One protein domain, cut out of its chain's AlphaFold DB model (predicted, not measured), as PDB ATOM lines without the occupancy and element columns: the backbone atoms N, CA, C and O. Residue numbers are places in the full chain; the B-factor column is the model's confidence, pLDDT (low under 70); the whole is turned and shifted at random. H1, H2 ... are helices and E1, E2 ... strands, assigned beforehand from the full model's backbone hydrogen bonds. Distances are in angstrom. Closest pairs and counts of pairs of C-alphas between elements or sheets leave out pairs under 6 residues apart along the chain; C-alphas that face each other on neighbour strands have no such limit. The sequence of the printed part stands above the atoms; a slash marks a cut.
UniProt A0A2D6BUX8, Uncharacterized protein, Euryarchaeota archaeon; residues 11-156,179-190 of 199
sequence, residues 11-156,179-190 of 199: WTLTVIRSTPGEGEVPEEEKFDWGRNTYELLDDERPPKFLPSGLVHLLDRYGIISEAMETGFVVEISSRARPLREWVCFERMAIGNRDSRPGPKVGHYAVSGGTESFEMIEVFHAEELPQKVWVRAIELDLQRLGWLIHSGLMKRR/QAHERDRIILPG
ATOM      1  N   TRP A  11    -152.266 161.278 -31.256       90.31
ATOM      2  CA  TRP A  11    -152.869 162.588 -31.447       90.31
ATOM      3  C   TRP A  11    -153.046 163.279 -30.100       90.31
ATOM      4  O   TRP A  11    -152.877 162.657 -29.049       90.31
ATOM      5  N   THR A  12    -153.356 164.572 -30.132       92.31
ATOM      6  CA  THR A  12    -153.404 165.402 -28.930       92.31
ATOM      7  C   THR A  12    -154.682 166.220 -28.848       92.31
ATOM      8  O   THR A  12    -155.298 166.551 -29.863       92.31
ATOM      9  N   LEU A  13    -155.047 166.585 -27.627       92.88
ATOM     10  CA  LEU A  13    -156.064 167.579 -27.321       92.88
ATOM     11  C   LEU A  13    -155.460 168.584 -26.338       92.88
ATOM     12  O   LEU A  13    -154.958 168.191 -25.288       92.88
ATOM     13  N   THR A  14    -155.510 169.867 -26.674       94.00
ATOM     14  CA  THR A  14    -155.081 170.939 -25.773       94.00
ATOM     15  C   THR A  14    -156.284 171.437 -24.986       94.00
ATOM     16  O   THR A  14    -157.348 171.658 -25.567       94.00
ATOM     17  N   VAL A  15    -156.107 171.582 -23.674       93.94
ATOM     18  CA  VAL A  15    -157.151 171.955 -22.720       93.94
ATOM     19  C   VAL A  15    -156.644 173.130 -21.889       93.94
ATOM     20  O   VAL A  15    -155.593 173.022 -21.265       93.94
ATOM     21  N   ILE A  16    -157.363 174.248 -21.899       91.75
ATOM     22  CA  ILE A  16    -156.965 175.523 -21.287       91.75
ATOM     23  C   ILE A  16    -158.022 175.923 -20.267       91.75
ATOM     24  O   ILE A  16    -159.214 175.781 -20.530       91.75
ATOM     25  N   ARG A  17    -157.620 176.420 -19.097       88.31
ATOM     26  CA  ARG A  17    -158.596 176.894 -18.112       88.31
ATOM     27  C   ARG A  17    -159.299 178.151 -18.634       88.31
ATOM     28  O   ARG A  17    -158.635 179.130 -18.961       88.31
ATOM     29  N   SER A  18    -160.632 178.127 -18.685       81.75
ATOM     30  CA  SER A  18    -161.411 179.191 -19.336       81.75
ATOM     31  C   SER A  18    -161.622 180.421 -18.451       81.75
ATOM     32  O   SER A  18    -161.569 181.565 -18.906       81.75
ATOM     33  N   THR A  19    -161.838 180.198 -17.155       69.69
ATOM     34  CA  THR A  19    -162.034 181.265 -16.170       69.69
ATOM     35  C   THR A  19    -160.946 181.209 -15.105       69.69
ATOM     36  O   THR A  19    -160.786 180.164 -14.475       69.69
ATOM     37  N   PRO A  20    -160.226 182.312 -14.837       60.00
ATOM     38  CA  PRO A  20    -159.294 182.384 -13.717       60.00
ATOM     39  C   PRO A  20    -160.064 182.484 -12.387       60.00
ATOM     40  O   PRO A  20    -160.210 183.567 -11.820       60.00
ATOM     41  N   GLY A  21    -160.589 181.358 -11.907       56.94
ATOM     42  CA  GLY A  21    -161.357 181.248 -10.664       56.94
ATOM     43  C   GLY A  21    -160.507 180.927  -9.430       56.94
ATOM     44  O   GLY A  21    -159.316 180.639  -9.532       56.94
ATOM     45  N   GLU A  22    -161.138 180.983  -8.257       57.44
ATOM     46  CA  GLU A  22    -160.604 180.482  -6.976       57.44
ATOM     47  C   GLU A  22    -160.872 178.984  -6.777       57.44
ATOM     48  O   GLU A  22    -160.416 178.403  -5.800       57.44
ATOM     49  N   GLY A  23    -161.612 178.347  -7.694       61.53
ATOM     50  CA  GLY A  23    -161.907 176.923  -7.611       61.53
ATOM     51  C   GLY A  23    -160.631 176.089  -7.662       61.53
ATOM     52  O   GLY A  23    -159.822 176.230  -8.583       61.53
ATOM     53  N   GLU A  24    -160.478 175.219  -6.665       70.69
ATOM     54  CA  GLU A  24    -159.366 174.269  -6.536       70.69
ATOM     55  C   GLU A  24    -159.724 172.881  -7.092       70.69
ATOM     56  O   GLU A  24    -158.852 172.027  -7.247       70.69
ATOM     57  N   VAL A  25    -161.003 172.646  -7.417       83.38
ATOM     58  CA  VAL A  25    -161.522 171.341  -7.847       83.38
ATOM     59  C   VAL A  25    -161.669 171.299  -9.377       83.38
ATOM     60  O   VAL A  25    -162.558 171.961  -9.919       83.38
ATOM     61  N   PRO A  26    -160.880 170.482 -10.105       84.75
ATOM     62  CA  PRO A  26    -160.907 170.458 -11.573       84.75
ATOM     63  C   PRO A  26    -162.257 170.062 -12.190       84.75
ATOM     64  O   PRO A  26    -162.584 170.477 -13.297       84.75
ATOM     65  N   GLU A  27    -163.062 169.264 -11.486       84.69
ATOM     66  CA  GLU A  27    -164.391 168.828 -11.950       84.69
ATOM     67  C   GLU A  27    -165.461 169.931 -11.889       84.69
ATOM     68  O   GLU A  27    -166.538 169.801 -12.486       84.69
ATOM     69  N   GLU A  28    -165.188 171.008 -11.154       84.19
ATOM     70  CA  GLU A  28    -166.094 172.144 -10.951       84.19
ATOM     71  C   GLU A  28    -165.752 173.340 -11.841       84.19
ATOM     72  O   GLU A  28    -166.522 174.296 -11.916       84.19
ATOM     73  N   GLU A  29    -164.658 173.247 -12.592       86.31
ATOM     74  CA  GLU A  29    -164.167 174.303 -13.465       86.31
ATOM     75  C   GLU A  29    -164.393 173.966 -14.941       86.31
ATOM     76  O   GLU A  29    -164.477 172.805 -15.360       86.31
ATOM     77  N   LYS A  30    -164.502 175.021 -15.752       89.69
ATOM     78  CA  LYS A  30    -164.670 174.903 -17.198       89.69
ATOM     79  C   LYS A  30    -163.366 175.173 -17.932       89.69
ATOM     80  O   LYS A  30    -162.609 176.086 -17.596       89.69
ATOM     81  N   PHE A  31    -163.172 174.416 -18.999       91.25
ATOM     82  CA  PHE A  31    -161.983 174.451 -19.824       91.25
ATOM     83  C   PHE A  31    -162.345 174.673 -21.290       91.25
ATOM     84  O   PHE A  31    -163.261 174.042 -21.829       91.25
ATOM     85  N   ASP A  32    -161.590 175.555 -21.928       91.88
ATOM     86  CA  ASP A  32    -161.499 175.661 -23.375       91.88
ATOM     87  C   ASP A  32    -160.707 174.469 -23.913       91.88
ATOM     88  O   ASP A  32    -159.805 173.945 -23.256       91.88
ATOM     89  N   TRP A  33    -161.060 173.990 -25.102       91.81
ATOM     90  CA  TRP A  33    -160.478 172.763 -25.635       91.81
ATOM     91  C   TRP A  33    -160.428 172.766 -27.159       91.81
ATOM     92  O   TRP A  33    -161.364 173.181 -27.848       91.81
ATOM     93  N   GLY A  34    -159.335 172.245 -27.708       89.88
ATOM     94  CA  GLY A  34    -159.149 172.206 -29.151       89.88
ATOM     95  C   GLY A  34    -158.052 171.253 -29.592       89.88
ATOM     96  O   GLY A  34    -157.056 171.033 -28.901       89.88
ATOM     97  N   ARG A  35    -158.243 170.671 -30.779       87.38
ATOM     98  CA  ARG A  35    -157.230 169.829 -31.444       87.38
ATOM     99  C   ARG A  35    -156.134 170.656 -32.114       87.38
ATOM    100  O   ARG A  35    -155.045 170.157 -32.366       87.38
ATOM    101  N   ASN A  36    -156.456 171.900 -32.446       85.06
ATOM    102  CA  ASN A  36    -155.581 172.870 -33.087       85.06
ATOM    103  C   ASN A  36    -155.925 174.277 -32.574       85.06
ATOM    104  O   ASN A  36    -156.884 174.471 -31.822       85.06
ATOM    105  N   THR A  37    -155.146 175.258 -33.006       85.75
ATOM    106  CA  THR A  37    -155.296 176.659 -32.602       85.75
ATOM    107  C   THR A  37    -156.610 177.282 -33.050       85.75
ATOM    108  O   THR A  37    -157.166 178.083 -32.312       85.75
ATOM    109  N   TYR A  38    -157.125 176.919 -34.230       85.19
ATOM    110  CA  TYR A  38    -158.388 177.459 -34.745       85.19
ATOM    111  C   TYR A  38    -159.566 177.042 -33.875       85.19
ATOM    112  O   TYR A  38    -160.439 177.845 -33.593       85.19
ATOM    113  N   GLU A  39    -159.554 175.794 -33.418       87.19
ATOM    114  CA  GLU A  39    -160.570 175.259 -32.521       87.19
ATOM    115  C   GLU A  39    -160.537 175.854 -31.117       87.19
ATOM    116  O   GLU A  39    -161.584 175.933 -30.490       87.19
ATOM    117  N   LEU A  40    -159.356 176.236 -30.620       86.06
ATOM    118  CA  LEU A  40    -159.234 176.943 -29.342       86.06
ATOM    119  C   LEU A  40    -159.651 178.415 -29.434       86.06
ATOM    120  O   LEU A  40    -160.023 178.989 -28.422       86.06
ATOM    121  N   LEU A  41    -159.538 179.027 -30.614       85.69
ATOM    122  CA  LEU A  41    -159.919 180.423 -30.862       85.69
ATOM    123  C   LEU A  41    -161.363 180.573 -31.358       85.69
ATOM    124  O   LEU A  41    -161.778 181.672 -31.715       85.69
ATOM    125  N   ASP A  42    -162.104 179.473 -31.446       85.19
ATOM    126  CA  ASP A  42    -163.487 179.471 -31.899       85.19
ATOM    127  C   ASP A  42    -164.407 179.941 -30.765       85.19
ATOM    128  O   ASP A  42    -164.785 179.152 -29.902       85.19
ATOM    129  N   ASP A  43    -164.767 181.227 -30.772       79.25
ATOM    130  CA  ASP A  43    -165.648 181.839 -29.764       79.25
ATOM    131  C   ASP A  43    -167.051 181.192 -29.710       79.25
ATOM    132  O   ASP A  43    -167.750 181.303 -28.701       79.25
ATOM    133  N   GLU A  44    -167.468 180.487 -30.769       82.19
ATOM    134  CA  GLU A  44    -168.738 179.750 -30.816       82.19
ATOM    135  C   GLU A  44    -168.660 178.403 -30.075       82.19
ATOM    136  O   GLU A  44    -169.684 177.750 -29.840       82.19
ATOM    137  N   ARG A  45    -167.457 177.955 -29.688       82.00
ATOM    138  CA  ARG A  45    -167.247 176.717 -28.938       82.00
ATOM    139  C   ARG A  45    -167.261 177.000 -27.433       82.00
ATOM    140  O   ARG A  45    -166.299 177.544 -26.899       82.00
ATOM    141  N   PRO A  46    -168.299 176.564 -26.696       86.00
ATOM    142  CA  PRO A  46    -168.370 176.841 -25.273       86.00
ATOM    143  C   PRO A  46    -167.340 176.019 -24.470       86.00
ATOM    144  O   PRO A  46    -167.116 174.837 -24.778       86.00
ATOM    145  N   PRO A  47    -166.801 176.594 -23.379       88.81
ATOM    146  CA  PRO A  47    -166.000 175.872 -22.399       88.81
ATOM    147  C   PRO A  47    -166.787 174.725 -21.752       88.81
ATOM    148  O   PRO A  47    -167.986 174.852 -21.479       88.81
ATOM    149  N   LYS A  48    -166.106 173.619 -21.441       90.69
ATOM    150  CA  LYS A  48    -166.714 172.389 -20.901       90.69
ATOM    151  C   LYS A  48    -165.990 171.861 -19.669       90.69
ATOM    152  O   LYS A  48    -164.836 172.197 -19.429       90.69
ATOM    153  N   PHE A  49    -166.664 171.014 -18.897       91.44
ATOM    154  CA  PHE A  49    -166.074 170.381 -17.715       91.44
ATOM    155  C   PHE A  49    -165.160 169.212 -18.092       91.44
ATOM    156  O   PHE A  49    -165.359 168.552 -19.122       91.44
ATOM    157  N   LEU A  50    -164.185 168.909 -17.235       93.31
ATOM    158  CA  LEU A  50    -163.353 167.723 -17.412       93.31
ATOM    159  C   LEU A  50    -164.163 166.441 -17.146       93.31
ATOM    160  O   LEU A  50    -164.896 166.362 -16.158       93.31
ATOM    161  N   PRO A  51    -164.040 165.404 -17.992       94.19
ATOM    162  CA  PRO A  51    -164.506 164.073 -17.635       94.19
ATOM    163  C   PRO A  51    -163.608 163.470 -16.543       94.19
ATOM    164  O   PRO A  51    -162.409 163.756 -16.485       94.19
ATOM    165  N   SER A  52    -164.166 162.574 -15.722       94.12
ATOM    166  CA  SER A  52    -163.439 161.943 -14.607       94.12
ATOM    167  C   SER A  52    -162.184 161.197 -15.062       94.12
ATOM    168  O   SER A  52    -161.185 161.173 -14.353       94.12
ATOM    169  N   GLY A  53    -162.186 160.649 -16.281       94.12
ATOM    170  CA  GLY A  53    -161.006 160.036 -16.882       94.12
ATOM    171  C   GLY A  53    -159.832 161.003 -17.067       94.12
ATOM    172  O   GLY A  53    -158.694 160.572 -16.925       94.12
ATOM    173  N   LEU A  54    -160.072 162.293 -17.339       95.50
ATOM    174  CA  LEU A  54    -158.997 163.294 -17.405       95.50
ATOM    175  C   LEU A  54    -158.563 163.747 -16.012       95.50
ATOM    176  O   LEU A  54    -157.367 163.877 -15.780       95.50
ATOM    177  N   VAL A  55    -159.501 163.917 -15.078       94.38
ATOM    178  CA  VAL A  55    -159.191 164.271 -13.679       94.38
ATOM    179  C   VAL A  55    -158.306 163.200 -13.039       94.38
ATOM    180  O   VAL A  55    -157.285 163.523 -12.441       94.38
ATOM    181  N   HIS A  56    -158.623 161.923 -13.276       94.44
ATOM    182  CA  HIS A  56    -157.796 160.785 -12.877       94.44
ATOM    183  C   HIS A  56    -156.360 160.882 -13.398       94.44
ATOM    184  O   HIS A  56    -155.418 160.535 -12.689       94.44
ATOM    185  N   LEU A  57    -156.174 161.331 -14.644       94.25
ATOM    186  CA  LEU A  57    -154.837 161.513 -15.202       94.25
ATOM    187  C   LEU A  57    -154.116 162.651 -14.481       94.25
ATOM    188  O   LEU A  57    -152.992 162.445 -14.040       94.25
ATOM    189  N   LEU A  58    -154.755 163.812 -14.316       94.38
ATOM    190  CA  LEU A  58    -154.143 164.958 -13.635       94.38
ATOM    191  C   LEU A  58    -153.672 164.601 -12.220       94.38
ATOM    192  O   LEU A  58    -152.530 164.898 -11.876       94.38
ATOM    193  N   ASP A  59    -154.515 163.914 -11.443       93.31
ATOM    194  CA  ASP A  59    -154.184 163.433 -10.096       93.31
ATOM    195  C   ASP A  59    -153.010 162.445 -10.125       93.31
ATOM    196  O   ASP A  59    -152.002 162.621  -9.444       93.31
ATOM    197  N   ARG A  60    -153.079 161.445 -11.012       91.19
ATOM    198  CA  ARG A  60    -152.048 160.409 -11.143       91.19
ATOM    199  C   ARG A  60    -150.675 160.955 -11.541       91.19
ATOM    200  O   ARG A  60    -149.666 160.380 -11.130       91.19
ATOM    201  N   TYR A  61    -150.627 161.994 -12.374       90.50
ATOM    202  CA  TYR A  61    -149.375 162.641 -12.782       90.50
ATOM    203  C   TYR A  61    -148.961 163.786 -11.856       90.50
ATOM    204  O   TYR A  61    -147.851 164.284 -12.002       90.50
ATOM    205  N   GLY A  62    -149.811 164.175 -10.900       92.56
ATOM    206  CA  GLY A  62    -149.529 165.250  -9.955       92.56
ATOM    207  C   GLY A  62    -149.479 166.638 -10.592       92.56
ATOM    208  O   GLY A  62    -148.780 167.488 -10.062       92.56
ATOM    209  N   ILE A  63    -150.199 166.855 -11.702       92.94
ATOM    210  CA  ILE A  63    -150.186 168.119 -12.469       92.94
ATOM    211  C   ILE A  63    -151.491 168.921 -12.337       92.94
ATOM    212  O   ILE A  63    -151.868 169.685 -13.227       92.94
ATOM    213  N   ILE A  64    -152.257 168.681 -11.266       92.12
ATOM    214  CA  ILE A  64    -153.530 169.380 -11.028       92.12
ATOM    215  C   ILE A  64    -153.290 170.887 -10.924       92.12
ATOM    216  O   ILE A  64    -154.008 171.654 -11.558       92.12
ATOM    217  N   SER A  65    -152.288 171.312 -10.154       89.44
ATOM    218  CA  SER A  65    -152.008 172.731  -9.927       89.44
ATOM    219  C   SER A  65    -151.675 173.458 -11.231       89.44
ATOM    220  O   SER A  65    -152.257 174.500 -11.522       89.44
ATOM    221  N   GLU A  66    -150.827 172.866 -12.063       90.81
ATOM    222  CA  GLU A  66    -150.373 173.393 -13.349       90.81
ATOM    223  C   GLU A  66    -151.523 173.448 -14.366       90.81
ATOM    224  O   GLU A  66    -151.724 174.461 -15.052       90.81
ATOM    225  N   ALA A  67    -152.339 172.389 -14.415       91.19
ATOM    226  CA  ALA A  67    -153.542 172.324 -15.241       91.19
ATOM    227  C   ALA A  67    -154.585 173.376 -14.840       91.19
ATOM    228  O   ALA A  67    -155.274 173.926 -15.702       91.19
ATOM    229  N   MET A  68    -154.698 173.657 -13.543       89.44
ATOM    230  CA  MET A  68    -155.600 174.665 -12.990       89.44
ATOM    231  C   MET A  68    -155.029 176.083 -13.094       89.44
ATOM    232  O   MET A  68    -155.790 177.044 -13.056       89.44
ATOM    233  N   GLU A  69    -153.722 176.265 -13.247       85.94
ATOM    234  CA  GLU A  69    -153.140 177.589 -13.480       85.94
ATOM    235  C   GLU A  69    -153.268 178.009 -14.949       85.94
ATOM    236  O   GLU A  69    -153.679 179.131 -15.251       85.94
ATOM    237  N   THR A  70    -152.929 177.105 -15.869       87.38
ATOM    238  CA  THR A  70    -152.821 177.418 -17.301       87.38
ATOM    239  C   THR A  70    -153.644 176.468 -18.162       87.38
ATOM    240  O   THR A  70    -154.441 176.900 -18.998       87.38
ATOM    241  N   GLY A  71    -153.469 175.169 -17.952       92.06
ATOM    242  CA  GLY A  71    -154.010 174.119 -18.798       92.06
ATOM    243  C   GLY A  71    -152.993 173.000 -19.000       92.06
ATOM    244  O   GLY A  71    -151.936 172.960 -18.377       92.06
ATOM    245  N   PHE A  72    -153.321 172.064 -19.880       94.88
ATOM    246  CA  PHE A  72    -152.529 170.864 -20.120       94.88
ATOM    247  C   PHE A  72    -152.774 170.312 -21.528       94.88
ATOM    248  O   PHE A  72    -153.687 170.722 -22.254       94.88
ATOM    249  N   VAL A  73    -151.942 169.355 -21.928       95.12
ATOM    250  CA  VAL A  73    -152.112 168.584 -23.160       95.12
ATOM    251  C   VAL A  73    -152.462 167.149 -22.802       95.12
ATOM    252  O   VAL A  73    -151.776 166.489 -22.024       95.12
ATOM    253  N   VAL A  74    -153.528 166.648 -23.411       95.19
ATOM    254  CA  VAL A  74    -153.867 165.229 -23.412       95.19
ATOM    255  C   VAL A  74    -153.239 164.607 -24.643       95.19
ATOM    256  O   VAL A  74    -153.592 164.962 -25.768       95.19
ATOM    257  N   GLU A  75    -152.336 163.657 -24.448       93.75
ATOM    258  CA  GLU A  75    -151.826 162.828 -25.530       93.75
ATOM    259  C   GLU A  75    -152.542 161.483 -25.539       93.75
ATOM    260  O   GLU A  75    -152.742 160.853 -24.497       93.75
ATOM    261  N   ILE A  76    -152.918 161.030 -26.729       93.56
ATOM    262  CA  ILE A  76    -153.709 159.823 -26.937       93.56
ATOM    263  C   ILE A  76    -152.982 158.948 -27.950       93.56
ATOM    264  O   ILE A  76    -152.450 159.444 -28.940       93.56
ATOM    265  N   SER A  77    -152.950 157.639 -27.704       91.38
ATOM    266  CA  SER A  77    -152.316 156.644 -28.561       91.38
ATOM    267  C   SER A  77    -153.233 155.446 -28.796       91.38
ATOM    268  O   SER A  77    -153.735 154.857 -27.844       91.38
ATOM    269  N   SER A  78    -153.409 155.014 -30.045       89.50
ATOM    270  CA  SER A  78    -154.138 153.776 -30.382       89.50
ATOM    271  C   SER A  78    -153.275 152.515 -30.262       89.50
ATOM    272  O   SER A  78    -153.794 151.399 -30.250       89.50
ATOM    273  N   ARG A  79    -151.947 152.666 -30.154       86.31
ATOM    274  CA  ARG A  79    -151.025 151.556 -29.874       86.31
ATOM    275  C   ARG A  79    -150.629 151.494 -28.418       86.31
ATOM    276  O   ARG A  79    -150.488 152.527 -27.764       86.31
ATOM    277  N   ALA A  80    -150.347 150.265 -27.990       83.06
ATOM    278  CA  ALA A  80    -149.821 149.981 -26.675       83.06
ATOM    279  C   ALA A  80    -148.575 150.813 -26.383       83.06
ATOM    280  O   ALA A  80    -147.584 150.767 -27.116       83.06
ATOM    281  N   ARG A  81    -148.636 151.567 -25.288       80.06
ATOM    282  CA  ARG A  81    -147.507 152.311 -24.743       80.06
ATOM    283  C   ARG A  81    -147.078 151.607 -23.455       80.06
ATOM    284  O   ARG A  81    -147.778 151.719 -22.458       80.06
ATOM    285  N   PRO A  82    -145.966 150.847 -23.465       64.19
ATOM    286  CA  PRO A  82    -145.518 150.091 -22.292       64.19
ATOM    287  C   PRO A  82    -144.893 150.977 -21.200       64.19
ATOM    288  O   PRO A  82    -144.477 150.478 -20.159       64.19
ATOM    289  N   LEU A  83    -144.790 152.287 -21.438       72.06
ATOM    290  CA  LEU A  83    -144.256 153.245 -20.480       72.06
ATOM    291  C   LEU A  83    -145.260 153.458 -19.340       72.06
ATOM    292  O   LEU A  83    -146.455 153.606 -19.583       72.06
ATOM    293  N   ARG A  84    -144.757 153.543 -18.100       68.44
ATOM    294  CA  ARG A  84    -145.565 153.816 -16.889       68.44
ATOM    295  C   ARG A  84    -146.362 155.118 -16.971       68.44
ATOM    296  O   ARG A  84    -147.342 155.281 -16.252       68.44
ATOM    297  N   GLU A  85    -145.926 156.007 -17.852       81.38
ATOM    298  CA  GLU A  85    -146.522 157.306 -18.106       81.38
ATOM    299  C   GLU A  85    -147.806 157.253 -18.927       81.38
ATOM    300  O   GLU A  85    -148.350 158.308 -19.203       81.38
ATOM    301  N   TRP A  86    -148.292 156.093 -19.368       91.75
ATOM    302  CA  TRP A  86    -149.521 155.996 -20.157       91.75
ATOM    303  C   TRP A  86    -150.551 155.118 -19.454       91.75
ATOM    304  O   TRP A  86    -150.240 154.017 -18.996       91.75
ATOM    305  N   VAL A  87    -151.799 155.579 -19.413       93.25
ATOM    306  CA  VAL A  87    -152.921 154.845 -18.820       93.25
ATOM    307  C   VAL A  87    -153.777 154.236 -19.918       93.25
ATOM    308  O   VAL A  87    -154.150 154.909 -20.873       93.25
ATOM    309  N   CYS A  88    -154.086 152.947 -19.787       94.00
ATOM    310  CA  CYS A  88    -154.942 152.240 -20.732       94.00
ATOM    311  C   CYS A  88    -156.420 152.452 -20.385       94.00
ATOM    312  O   CYS A  88    -156.855 152.145 -19.273       94.00
ATOM    313  N   PHE A  89    -157.183 152.904 -21.374       95.31
ATOM    314  CA  PHE A  89    -158.634 152.966 -21.347       95.31
ATOM    315  C   PHE A  89    -159.205 152.013 -22.393       95.31
ATOM    316  O   PHE A  89    -158.735 151.949 -23.533       95.31
ATOM    317  N   GLU A  90    -160.229 151.267 -22.000       95.25
ATOM    318  CA  GLU A  90    -160.915 150.304 -22.851       95.25
ATOM    319  C   GLU A  90    -162.305 150.814 -23.216       95.25
ATOM    320  O   GLU A  90    -163.035 151.349 -22.378       95.25
ATOM    321  N   ARG A  91    -162.664 150.668 -24.491       94.44
ATOM    322  CA  ARG A  91    -163.973 151.060 -24.997       94.44
ATOM    323  C   ARG A  91    -165.032 150.071 -24.520       94.44
ATOM    324  O   ARG A  91    -165.045 148.916 -24.942       94.44
ATOM    325  N   MET A  92    -165.957 150.557 -23.703       93.00
ATOM    326  CA  MET A  92    -167.042 149.776 -23.109       93.00
ATOM    327  C   MET A  92    -168.281 149.722 -24.004       93.00
ATOM    328  O   MET A  92    -168.976 148.710 -24.046       93.00
ATOM    329  N   ALA A  93    -168.559 150.806 -24.728       90.38
ATOM    330  CA  ALA A  93    -169.720 150.918 -25.604       90.38
ATOM    331  C   ALA A  93    -169.422 151.832 -26.796       90.38
ATOM    332  O   ALA A  93    -168.526 152.678 -26.733       90.38
ATOM    333  N   ILE A  94    -170.186 151.666 -27.877       89.75
ATOM    334  CA  ILE A  94    -170.170 152.548 -29.044       89.75
ATOM    335  C   ILE A  94    -171.599 152.818 -29.520       89.75
ATOM    336  O   ILE A  94    -172.420 151.904 -29.598       89.75
ATOM    337  N   GLY A  95    -171.889 154.073 -29.838       84.00
ATOM    338  CA  GLY A  95    -173.173 154.539 -30.355       84.00
ATOM    339  C   GLY A  95    -172.986 155.621 -31.413       84.00
ATOM    340  O   GLY A  95    -171.859 155.932 -31.789       84.00
ATOM    341  N   ASN A  96    -174.085 156.198 -31.897       81.12
ATOM    342  CA  ASN A  96    -174.051 157.409 -32.722       81.12
ATOM    343  C   ASN A  96    -174.528 158.579 -31.869       81.12
ATOM    344  O   ASN A  96    -175.479 158.411 -31.106       81.12
ATOM    345  N   ARG A  97    -173.890 159.744 -32.013       69.62
ATOM    346  CA  ARG A  97    -174.281 160.947 -31.266       69.62
ATOM    347  C   ARG A  97    -175.662 161.469 -31.668       69.62
ATOM    348  O   ARG A  97    -176.415 161.899 -30.805       69.62
ATOM    349  N   ASP A  98    -175.980 161.373 -32.960       65.69
ATOM    350  CA  ASP A  98    -177.190 161.929 -33.571       65.69
ATOM    351  C   ASP A  98    -178.000 160.877 -34.347       65.69
ATOM    352  O   ASP A  98    -177.564 159.736 -34.563       65.69
ATOM    353  N   SER A  99    -179.191 161.284 -34.803       55.53
ATOM    354  CA  SER A  99    -180.016 160.552 -35.771       55.53
ATOM    355  C   SER A  99    -179.157 160.092 -36.950       55.53
ATOM    356  O   SER A  99    -178.405 160.875 -37.523       55.53
ATOM    357  N   ARG A 100    -179.264 158.818 -37.336       55.69
ATOM    358  CA  ARG A 100    -178.453 158.263 -38.429       55.69
ATOM    359  C   ARG A 100    -178.679 159.060 -39.729       55.69
ATOM    360  O   ARG A 100    -179.843 159.226 -40.097       55.69
ATOM    361  N   PRO A 101    -177.620 159.452 -40.465       61.53
ATOM    362  CA  PRO A 101    -176.190 159.220 -40.213       61.53
ATOM    363  C   PRO A 101    -175.531 160.343 -39.378       61.53
ATOM    364  O   PRO A 101    -175.645 161.513 -39.722       61.53
ATOM    365  N   GLY A 102    -174.788 159.976 -38.324       68.44
ATOM    366  CA  GLY A 102    -174.019 160.893 -37.468       68.44
ATOM    367  C   GLY A 102    -172.718 160.243 -36.967       68.44
ATOM    368  O   GLY A 102    -172.548 159.035 -37.157       68.44
ATOM    369  N   PRO A 103    -171.786 161.004 -36.363       79.75
ATOM    370  CA  PRO A 103    -170.493 160.482 -35.920       79.75
ATOM    371  C   PRO A 103    -170.649 159.445 -34.803       79.75
ATOM    372  O   PRO A 103    -171.493 159.590 -33.905       79.75
ATOM    373  N   LYS A 104    -169.806 158.406 -34.841       85.94
ATOM    374  CA  LYS A 104    -169.752 157.405 -33.769       85.94
ATOM    375  C   LYS A 104    -169.163 158.017 -32.493       85.94
ATOM    376  O   LYS A 104    -168.190 158.762 -32.549       85.94
ATOM    377  N   VAL A 105    -169.708 157.660 -31.335       89.06
ATOM    378  CA  VAL A 105    -169.187 158.022 -30.008       89.06
ATOM    379  C   VAL A 105    -168.915 156.745 -29.231       89.06
ATOM    380  O   VAL A 105    -169.771 155.868 -29.148       89.06
ATOM    381  N   GLY A 106    -167.706 156.620 -28.695       90.06
ATOM    382  CA  GLY A 106    -167.295 155.520 -27.836       90.06
ATOM    383  C   GLY A 106    -167.172 155.975 -26.388       90.06
ATOM    384  O   GLY A 106    -166.586 157.021 -26.125       90.06
ATOM    385  N   HIS A 107    -167.668 155.166 -25.456       92.81
ATOM    386  CA  HIS A 107    -167.454 155.369 -24.024       92.81
ATOM    387  C   HIS A 107    -166.263 154.525 -23.580       92.81
ATOM    388  O   HIS A 107    -166.250 153.312 -23.809       92.81
ATOM    389  N   TYR A 108    -165.275 155.154 -22.960       95.00
ATOM    390  CA  TYR A 108    -164.028 154.526 -22.536       95.00
ATOM    391  C   TYR A 108    -163.894 154.601 -21.023       95.00
ATOM    392  O   TYR A 108    -164.099 155.663 -20.444       95.00
ATOM    393  N   ALA A 109    -163.513 153.492 -20.398       95.56
ATOM    394  CA  ALA A 109    -163.252 153.414 -18.964       95.56
ATOM    395  C   ALA A 109    -161.820 152.936 -18.713       95.56
ATOM    396  O   ALA A 109    -161.265 152.160 -19.499       95.56
ATOM    397  N   VAL A 110    -161.209 153.411 -17.631       94.12
ATOM    398  CA  VAL A 110    -159.873 152.971 -17.225       94.12
ATOM    399  C   VAL A 110    -159.892 151.471 -16.927       94.12
ATOM    400  O   VAL A 110    -160.821 150.947 -16.308       94.12
ATOM    401  N   SER A 111    -158.872 150.743 -17.385       85.38
ATOM    402  CA  SER A 111    -158.790 149.301 -17.139       85.38
ATOM    403  C   SER A 111    -158.673 149.011 -15.635       85.38
ATOM    404  O   SER A 111    -157.617 149.222 -15.045       85.38
ATOM    405  N   GLY A 112    -159.750 148.496 -15.032       80.50
ATOM    406  CA  GLY A 112    -159.801 148.137 -13.609       80.50
ATOM    407  C   GLY A 112    -160.273 149.246 -12.658       80.50
ATOM    408  O   GLY A 112    -160.131 149.071 -11.451       80.50
ATOM    409  N   GLY A 113    -160.833 150.348 -13.170       85.62
ATOM    410  CA  GLY A 113    -161.416 151.436 -12.368       85.62
ATOM    411  C   GLY A 113    -162.779 151.899 -12.896       85.62
ATOM    412  O   GLY A 113    -163.424 151.194 -13.676       85.62
ATOM    413  N   THR A 114    -163.237 153.068 -12.448       89.44
ATOM    414  CA  THR A 114    -164.565 153.639 -12.775       89.44
ATOM    415  C   THR A 114    -164.473 154.939 -13.578       89.44
ATOM    416  O   THR A 114    -165.466 155.427 -14.123       89.44
ATOM    417  N   GLU A 115    -163.273 155.496 -13.682       94.38
ATOM    418  CA  GLU A 115    -162.972 156.758 -14.328       94.38
ATOM    419  C   GLU A 115    -163.050 156.598 -15.843       94.38
ATOM    420  O   GLU A 115    -162.560 155.626 -16.426       94.38
ATOM    421  N   SER A 116    -163.727 157.540 -16.494       94.62
ATOM    422  CA  SER A 116    -164.156 157.365 -17.877       94.62
ATOM    423  C   SER A 116    -164.243 158.676 -18.642       94.62
ATOM    424  O   SER A 116    -164.284 159.767 -18.069       94.62
ATOM    425  N   PHE A 117    -164.259 158.558 -19.963       94.50
ATOM    426  CA  PHE A 117    -164.513 159.657 -20.882       94.50
ATOM    427  C   PHE A 117    -165.216 159.152 -22.142       94.50
ATOM    428  O   PHE A 117    -165.211 157.960 -22.464       94.50
ATOM    429  N   GLU A 118    -165.793 160.083 -22.890       93.69
ATOM    430  CA  GLU A 118    -166.312 159.827 -24.229       93.69
ATOM    431  C   GLU A 118    -165.290 160.231 -25.282       93.69
ATOM    432  O   GLU A 118    -164.543 161.192 -25.096       93.69
ATOM    433  N   MET A 119    -165.275 159.517 -26.401       91.62
ATOM    434  CA  MET A 119    -164.467 159.850 -27.566       91.62
ATOM    435  C   MET A 119    -165.330 159.830 -28.823       91.62
ATOM    436  O   MET A 119    -166.057 158.867 -29.057       91.62
ATOM    437  N   ILE A 120    -165.226 160.868 -29.647       89.19
ATOM    438  CA  ILE A 120    -166.003 161.014 -30.881       89.19
ATOM    439  C   ILE A 120    -165.159 160.715 -32.115       89.19
ATOM    440  O   ILE A 120    -164.008 161.133 -32.225       89.19
ATOM    441  N   GLU A 121    -165.745 160.005 -33.069       84.69
ATOM    442  CA  GLU A 121    -165.179 159.802 -34.395       84.69
ATOM    443  C   GLU A 121    -165.013 161.154 -35.095       84.69
ATOM    444  O   GLU A 121    -165.974 161.878 -35.348       84.69
ATOM    445  N   VAL A 122    -163.762 161.502 -35.388       77.44
ATOM    446  CA  VAL A 122    -163.403 162.739 -36.093       77.44
ATOM    447  C   VAL A 122    -163.475 162.552 -37.605       77.44
ATOM    448  O   VAL A 122    -163.764 163.496 -38.338       77.44
ATOM    449  N   PHE A 123    -163.185 161.342 -38.074       69.75
ATOM    450  CA  PHE A 123    -163.094 161.024 -39.487       69.75
ATOM    451  C   PHE A 123    -163.759 159.672 -39.737       69.75
ATOM    452  O   PHE A 123    -163.295 158.656 -39.229       69.75
ATOM    453  N   HIS A 124    -164.822 159.650 -40.546       63.19
ATOM    454  CA  HIS A 124    -165.655 158.461 -40.797       63.19
ATOM    455  C   HIS A 124    -164.927 157.248 -41.411       63.19
ATOM    456  O   HIS A 124    -165.537 156.197 -41.597       63.19
ATOM    457  N   ALA A 125    -163.651 157.387 -41.784       59.25
ATOM    458  CA  ALA A 125    -162.868 156.294 -42.356       59.25
ATOM    459  C   ALA A 125    -162.149 155.434 -41.303       59.25
ATOM    460  O   ALA A 125    -161.754 154.314 -41.627       59.25
ATOM    461  N   GLU A 126    -161.972 155.921 -40.072       65.25
ATOM    462  CA  GLU A 126    -161.285 155.179 -39.010       65.25
ATOM    463  C   GLU A 126    -162.239 154.882 -37.856       65.25
ATOM    464  O   GLU A 126    -162.748 155.781 -37.187       65.25
ATOM    465  N   GLU A 127    -162.465 153.593 -37.592       77.50
ATOM    466  CA  GLU A 127    -163.233 153.198 -36.419       77.50
ATOM    467  C   GLU A 127    -162.500 153.582 -35.133       77.50
ATOM    468  O   GLU A 127    -161.281 153.444 -35.013       77.50
ATOM    469  N   LEU A 128    -163.274 154.000 -34.131       88.38
ATOM    470  CA  LEU A 128    -162.748 154.240 -32.793       88.38
ATOM    471  C   LEU A 128    -161.997 152.987 -32.279       88.38
ATOM    472  O   LEU A 128    -162.531 151.877 -32.395       88.38
ATOM    473  N   PRO A 129    -160.782 153.116 -31.714       91.12
ATOM    474  CA  PRO A 129    -160.022 151.966 -31.226       91.12
ATOM    475  C   PRO A 129    -160.719 151.229 -30.073       91.12
ATOM    476  O   PRO A 129    -161.451 151.815 -29.286       91.12
ATOM    477  N   GLN A 130    -160.458 149.930 -29.914       92.00
ATOM    478  CA  GLN A 130    -160.963 149.197 -28.742       92.00
ATOM    479  C   GLN A 130    -160.224 149.584 -27.453       92.00
ATOM    480  O   GLN A 130    -160.809 149.574 -26.373       92.00
ATOM    481  N   LYS A 131    -158.937 149.921 -27.566       93.31
ATOM    482  CA  LYS A 131    -158.097 150.386 -26.462       93.31
ATOM    483  C   LYS A 131    -157.339 151.622 -26.892       93.31
ATOM    484  O   LYS A 131    -156.844 151.683 -28.018       93.31
ATOM    485  N   VAL A 132    -157.240 152.575 -25.981       94.12
ATOM    486  CA  VAL A 132    -156.419 153.770 -26.142       94.12
ATOM    487  C   VAL A 132    -155.550 153.947 -24.912       94.12
ATOM    488  O   VAL A 132    -155.944 153.634 -23.791       94.12
ATOM    489  N   TRP A 133    -154.347 154.440 -25.136       94.69
ATOM    490  CA  TRP A 133    -153.421 154.836 -24.097       94.69
ATOM    491  C   TRP A 133    -153.467 156.347 -24.027       94.69
ATOM    492  O   TRP A 133    -153.311 157.000 -25.053       94.69
ATOM    493  N   VAL A 134    -153.688 156.895 -22.841       95.00
ATOM    494  CA  VAL A 134    -153.833 158.335 -22.630       95.00
ATOM    495  C   VAL A 134    -152.867 158.786 -21.545       95.00
ATOM    496  O   VAL A 134    -152.664 158.071 -20.560       95.00
ATOM    497  N   ARG A 135    -152.274 159.963 -21.722       94.31
ATOM    498  CA  ARG A 135    -151.537 160.669 -20.672       94.31
ATOM    499  C   ARG A 135    -151.861 162.155 -20.696       94.31
ATOM    500  O   ARG A 135    -152.205 162.688 -21.749       94.31
ATOM    501  N   ALA A 136    -151.744 162.801 -19.544       94.44
ATOM    502  CA  ALA A 136    -151.819 164.249 -19.423       94.44
ATOM    503  C   ALA A 136    -150.416 164.786 -19.125       94.44
ATOM    504  O   ALA A 136    -149.687 164.190 -18.335       94.44
ATOM    505  N   ILE A 137    -150.037 165.870 -19.793       94.12
ATOM    506  CA  ILE A 137    -148.753 166.552 -19.615       94.12
ATOM    507  C   ILE A 137    -148.984 168.058 -19.529       94.12
ATOM    508  O   ILE A 137    -149.952 168.575 -20.088       94.12
ATOM    509  N   GLU A 138    -148.080 168.762 -18.861       94.44
ATOM    510  CA  GLU A 138    -148.083 170.223 -18.824       94.44
ATOM    511  C   GLU A 138    -147.946 170.837 -20.227       94.44
ATOM    512  O   GLU A 138    -147.442 170.219 -21.172       94.44
ATOM    513  N   LEU A 139    -148.397 172.084 -20.362       91.94
ATOM    514  CA  LEU A 139    -148.163 172.870 -21.567       91.94
ATOM    515  C   LEU A 139    -146.673 173.199 -21.691       91.94
ATOM    516  O   LEU A 139    -146.067 173.762 -20.783       91.94
ATOM    517  N   ASP A 140    -146.082 172.903 -22.847       90.44
ATOM    518  CA  ASP A 140    -144.716 173.341 -23.124       90.44
ATOM    519  C   ASP A 140    -144.617 174.870 -23.289       90.44
ATOM    520  O   ASP A 140    -145.599 175.581 -23.527       90.44
ATOM    521  N   LEU A 141    -143.386 175.383 -23.210       88.38
ATOM    522  CA  LEU A 141    -143.095 176.816 -23.309       88.38
ATOM    523  C   LEU A 141    -143.564 177.446 -24.628       88.38
ATOM    524  O   LEU A 141    -143.913 178.627 -24.648       88.38
ATOM    525  N   GLN A 142    -143.571 176.689 -25.728       88.81
ATOM    526  CA  GLN A 142    -144.005 177.198 -27.027       88.81
ATOM    527  C   GLN A 142    -145.523 177.415 -27.035       88.81
ATOM    528  O   GLN A 142    -145.991 178.479 -27.447       88.81
ATOM    529  N   ARG A 143    -146.292 176.447 -26.528       88.56
ATOM    530  CA  ARG A 143    -147.749 176.534 -26.373       88.56
ATOM    531  C   ARG A 143    -148.135 177.616 -25.374       88.56
ATOM    532  O   ARG A 143    -149.016 178.411 -25.685       88.56
ATOM    533  N   LEU A 144    -147.443 177.713 -24.238       87.69
ATOM    534  CA  LEU A 144    -147.641 178.791 -23.262       87.69
ATOM    535  C   LEU A 144    -147.382 180.171 -23.876       87.69
ATOM    536  O   LEU A 144    -148.214 181.068 -23.756       87.69
ATOM    537  N   GLY A 145    -146.266 180.340 -24.592       87.69
ATOM    538  CA  GLY A 145    -145.949 181.594 -25.278       87.69
ATOM    539  C   GLY A 145    -147.021 181.990 -26.294       87.69
ATOM    540  O   GLY A 145    -147.416 183.156 -26.360       87.69
ATOM    541  N   TRP A 146    -147.546 181.016 -27.042       88.31
ATOM    542  CA  TRP A 146    -148.658 181.248 -27.958       88.31
ATOM    543  C   TRP A 146    -149.960 181.616 -27.233       88.31
ATOM    544  O   TRP A 146    -150.619 182.560 -27.656       88.31
ATOM    545  N   LEU A 147    -150.316 180.934 -26.138       85.75
ATOM    546  CA  LEU A 147    -151.520 181.224 -25.342       85.75
ATOM    547  C   LEU A 147    -151.511 182.638 -24.753       85.75
ATOM    548  O   LEU A 147    -152.540 183.314 -24.720       85.75
ATOM    549  N   ILE A 148    -150.338 183.098 -24.314       84.44
ATOM    550  CA  ILE A 148    -150.139 184.470 -23.838       84.44
ATOM    551  C   ILE A 148    -150.335 185.459 -24.993       84.44
ATOM    552  O   ILE A 148    -150.985 186.489 -24.822       84.44
ATOM    553  N   HIS A 149    -149.786 185.156 -26.173       84.81
ATOM    554  CA  HIS A 149    -149.905 186.021 -27.347       84.81
ATOM    555  C   HIS A 149    -151.332 186.078 -27.910       84.81
ATOM    556  O   HIS A 149    -151.769 187.138 -28.353       84.81
ATOM    557  N   SER A 150    -152.057 184.959 -27.889       82.06
ATOM    558  CA  SER A 150    -153.405 184.848 -28.448       82.06
ATOM    559  C   SER A 150    -154.477 185.532 -27.599       82.06
ATOM    560  O   SER A 150    -155.573 185.780 -28.090       82.06
ATOM    561  N   GLY A 151    -154.170 185.857 -26.339       78.00
ATOM    562  CA  GLY A 151    -155.116 186.480 -25.414       78.00
ATOM    563  C   GLY A 151    -156.142 185.512 -24.819       78.00
ATOM    564  O   GLY A 151    -157.022 185.959 -24.085       78.00
ATOM    565  N   LEU A 152    -156.014 184.202 -25.083       76.38
ATOM    566  CA  LEU A 152    -156.846 183.157 -24.470       76.38
ATOM    567  C   LEU A 152    -156.643 183.087 -22.956       76.38
ATOM    568  O   LEU A 152    -157.595 182.872 -22.211       76.38
ATOM    569  N   MET A 153    -155.424 183.366 -22.485       71.25
ATOM    570  CA  MET A 153    -155.206 183.681 -21.078       71.25
ATOM    571  C   MET A 153    -155.753 185.080 -20.796       71.25
ATOM    572  O   MET A 153    -155.008 186.066 -20.765       71.25
ATOM    573  N   LYS A 154    -157.074 185.182 -20.607       61.22
ATOM    574  CA  LYS A 154    -157.700 186.408 -20.119       61.22
ATOM    575  C   LYS A 154    -157.053 186.741 -18.786       61.22
ATOM    576  O   LYS A 154    -157.239 186.053 -17.783       61.22
ATOM    577  N   ARG A 155    -156.245 187.798 -18.793       48.72
ATOM    578  CA  ARG A 155    -155.684 188.383 -17.581       48.72
ATOM    579  C   ARG A 155    -156.865 188.615 -16.639       48.72
ATOM    580  O   ARG A 155    -157.826 189.256 -17.067       48.72
ATOM    581  N   ARG A 156    -156.792 188.153 -15.381       49.00
ATOM    582  CA  ARG A 156    -157.596 188.785 -14.322       49.00
ATOM    583  C   ARG A 156    -157.443 190.284 -14.556       49.00
ATOM    584  O   ARG A 156    -156.304 190.743 -14.737       49.00
ATOM    585  N   GLN A 179    -176.125 168.087  -9.993       44.66
ATOM    586  CA  GLN A 179    -175.892 166.657 -10.117       44.66
ATOM    587  C   GLN A 179    -174.827 166.430 -11.202       44.66
ATOM    588  O   GLN A 179    -175.030 166.780 -12.363       44.66
ATOM    589  N   ALA A 180    -173.657 165.905 -10.817       48.91
ATOM    590  CA  ALA A 180    -172.442 165.883 -11.646       48.91
ATOM    591  C   ALA A 180    -172.601 165.183 -13.017       48.91
ATOM    592  O   ALA A 180    -171.698 165.247 -13.856       48.91
ATOM    593  N   HIS A 181    -173.737 164.516 -13.243       43.78
ATOM    594  CA  HIS A 181    -174.119 163.843 -14.478       43.78
ATOM    595  C   HIS A 181    -174.812 164.739 -15.522       43.78
ATOM    596  O   HIS A 181    -174.930 164.310 -16.663       43.78
ATOM    597  N   GLU A 182    -175.245 165.961 -15.183       53.56
ATOM    598  CA  GLU A 182    -175.866 166.902 -16.144       53.56
ATOM    599  C   GLU A 182    -174.869 167.906 -16.752       53.56
ATOM    600  O   GLU A 182    -175.220 168.707 -17.618       53.56
ATOM    601  N   ARG A 183    -173.607 167.889 -16.307       70.56
ATOM    602  CA  ARG A 183    -172.568 168.796 -16.806       70.56
ATOM    603  C   ARG A 183    -172.082 168.345 -18.185       70.56
ATOM    604  O   ARG A 183    -171.643 167.208 -18.339       70.56
ATOM    605  N   ASP A 184    -172.102 169.251 -19.165       82.75
ATOM    606  CA  ASP A 184    -171.533 168.998 -20.494       82.75
ATOM    607  C   ASP A 184    -170.002 168.884 -20.395       82.75
ATOM    608  O   ASP A 184    -169.304 169.833 -20.018       82.75
ATOM    609  N   ARG A 185    -169.491 167.684 -20.676       89.31
ATOM    610  CA  ARG A 185    -168.082 167.314 -20.507       89.31
ATOM    611  C   ARG A 185    -167.346 167.352 -21.838       89.31
ATOM    612  O   ARG A 185    -167.928 167.169 -22.909       89.31
ATOM    613  N   ILE A 186    -166.037 167.566 -21.771       91.44
ATOM    614  CA  ILE A 186    -165.170 167.441 -22.942       91.44
ATOM    615  C   ILE A 186    -165.262 166.009 -23.479       91.44
ATOM    616  O   ILE A 186    -165.034 165.038 -22.757       91.44
ATOM    617  N   ILE A 187    -165.573 165.902 -24.769       90.94
ATOM    618  CA  ILE A 187    -165.554 164.647 -25.518       90.94
ATOM    619  C   ILE A 187    -164.227 164.608 -26.269       90.94
ATOM    620  O   ILE A 187    -163.930 165.505 -27.062       90.94
ATOM    621  N   LEU A 188    -163.418 163.585 -26.011       93.00
ATOM    622  CA  LEU A 188    -162.095 163.463 -26.605       93.00
ATOM    623  C   LEU A 188    -162.200 163.204 -28.115       93.00
ATOM    624  O   LEU A 188    -163.123 162.533 -28.585       93.00
ATOM    625  N   PRO A 189    -161.242 163.697 -28.907       89.94
ATOM    626  CA  PRO A 189    -161.196 163.378 -30.321       89.94
ATOM    627  C   PRO A 189    -160.736 161.933 -30.525       89.94
ATOM    628  O   PRO A 189    -159.826 161.456 -29.846       89.94
ATOM    629  N   GLY A 190    -161.347 161.243 -31.481       86.12
ATOM    630  CA  GLY A 190    -160.810 160.017 -32.057       86.12
ATOM    631  C   GLY A 190    -159.574 160.276 -32.928       86.12
ATOM    632  O   GLY A 190    -159.180 161.432 -33.117       86.12
TER     633      GLY A 190
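What this domain is: This is residues 11 to 156 and 179 to 190 of the 199 residues of an uncharacterized protein of Euryarchaeota archaeon (UniProt A0A2D6BUX8). Seven antiparallel strands form one strongly curled sheet, like part of a barrel, with H2 across one end of the curl from E7 to E6, H3 beyond it over the sheet's same face, and H1 and H4 grazing the sheet. Beside the edge strands E2 and E6, residues 48 to 49 and 188 to 189 add short pairings. The printed part has 158 residues, with named elements E1 E2 H1 H2 H3 E3 E4 E5 E6 E7 H4 along the chain and sheet order E2 E1 E3 E7 E4 E5 E6. The class is mixed, helices and strands; the whole is compact, with a radius of gyration of the C-alphas of 15.4 A and spans of 42 by 36 by 35 A.

Where its parts are: E1, residues 11 to 17, begins at C-alpha 11 (-152.869, 162.588, -31.447) and is 20.4 A long. E2 is residues 30 to 34, H1 37 to 40, H2 52 to 61, 14.2 A, and H3 64 to 69. E3 is residues 71 to 77, 20.1 A; E4, residues 87 to 96, 25.4 A, bends by 60 degrees at residue 93. E5 is residues 104 to 110, E6 116 to 120, and E7 131 to 138, 23.5 A. H4, residues 141 to 150, 14.0 A, ends at C-alpha 150 (-153.405, 184.848, -28.448).

How they stand to each other: Across the sheet, pairs within hydrogen-bond range include N 16 and O 32 of hairpin E1 and E2, 2.8 A; N 13 and O 74 of E1 and E3, 2.9 A; N 73 and O 137 of E3 and E7, 2.8 A; and N 89 and O 132 of E7 and E4, 2.8 A. E4, E5 and E6 form a meander, each strand the antiparallel neighbour of the one before, with N 92 and O 107 at 2.8 A and N 106 and O 119 at 2.8 A. With E7, the antiparallel neighbour of E4, they make a Greek key. H2 and H3 on the same face give two layers, sheet and helices. H2 lies over E7 at a height over the sheet of 6.7 A; the closest C-alphas, of Leu 57 and Ala 136, are 5.9 A apart. On the local plane it runs slantwise to E7 at 58 degrees, only just short of across. The closest C-alphas of H2 and E6, of Gly 53 and Ser 116, are 4.2 A apart. H3 has a height of 5.9 A. In H2, H3 and H4 every O i to N i+4 pair is within hydrogen-bond range; H1 is too short for one.

The domain as a whole: Residues 157 to 178 are not printed, and C-alphas 156 and 179 are 29.0 A apart. The links E1 to E2 and H1 to H2 are long. Mean pLDDT of the printed part is 84.3; 24 residues are under 70, among them 97 to 102 and 179 to 182.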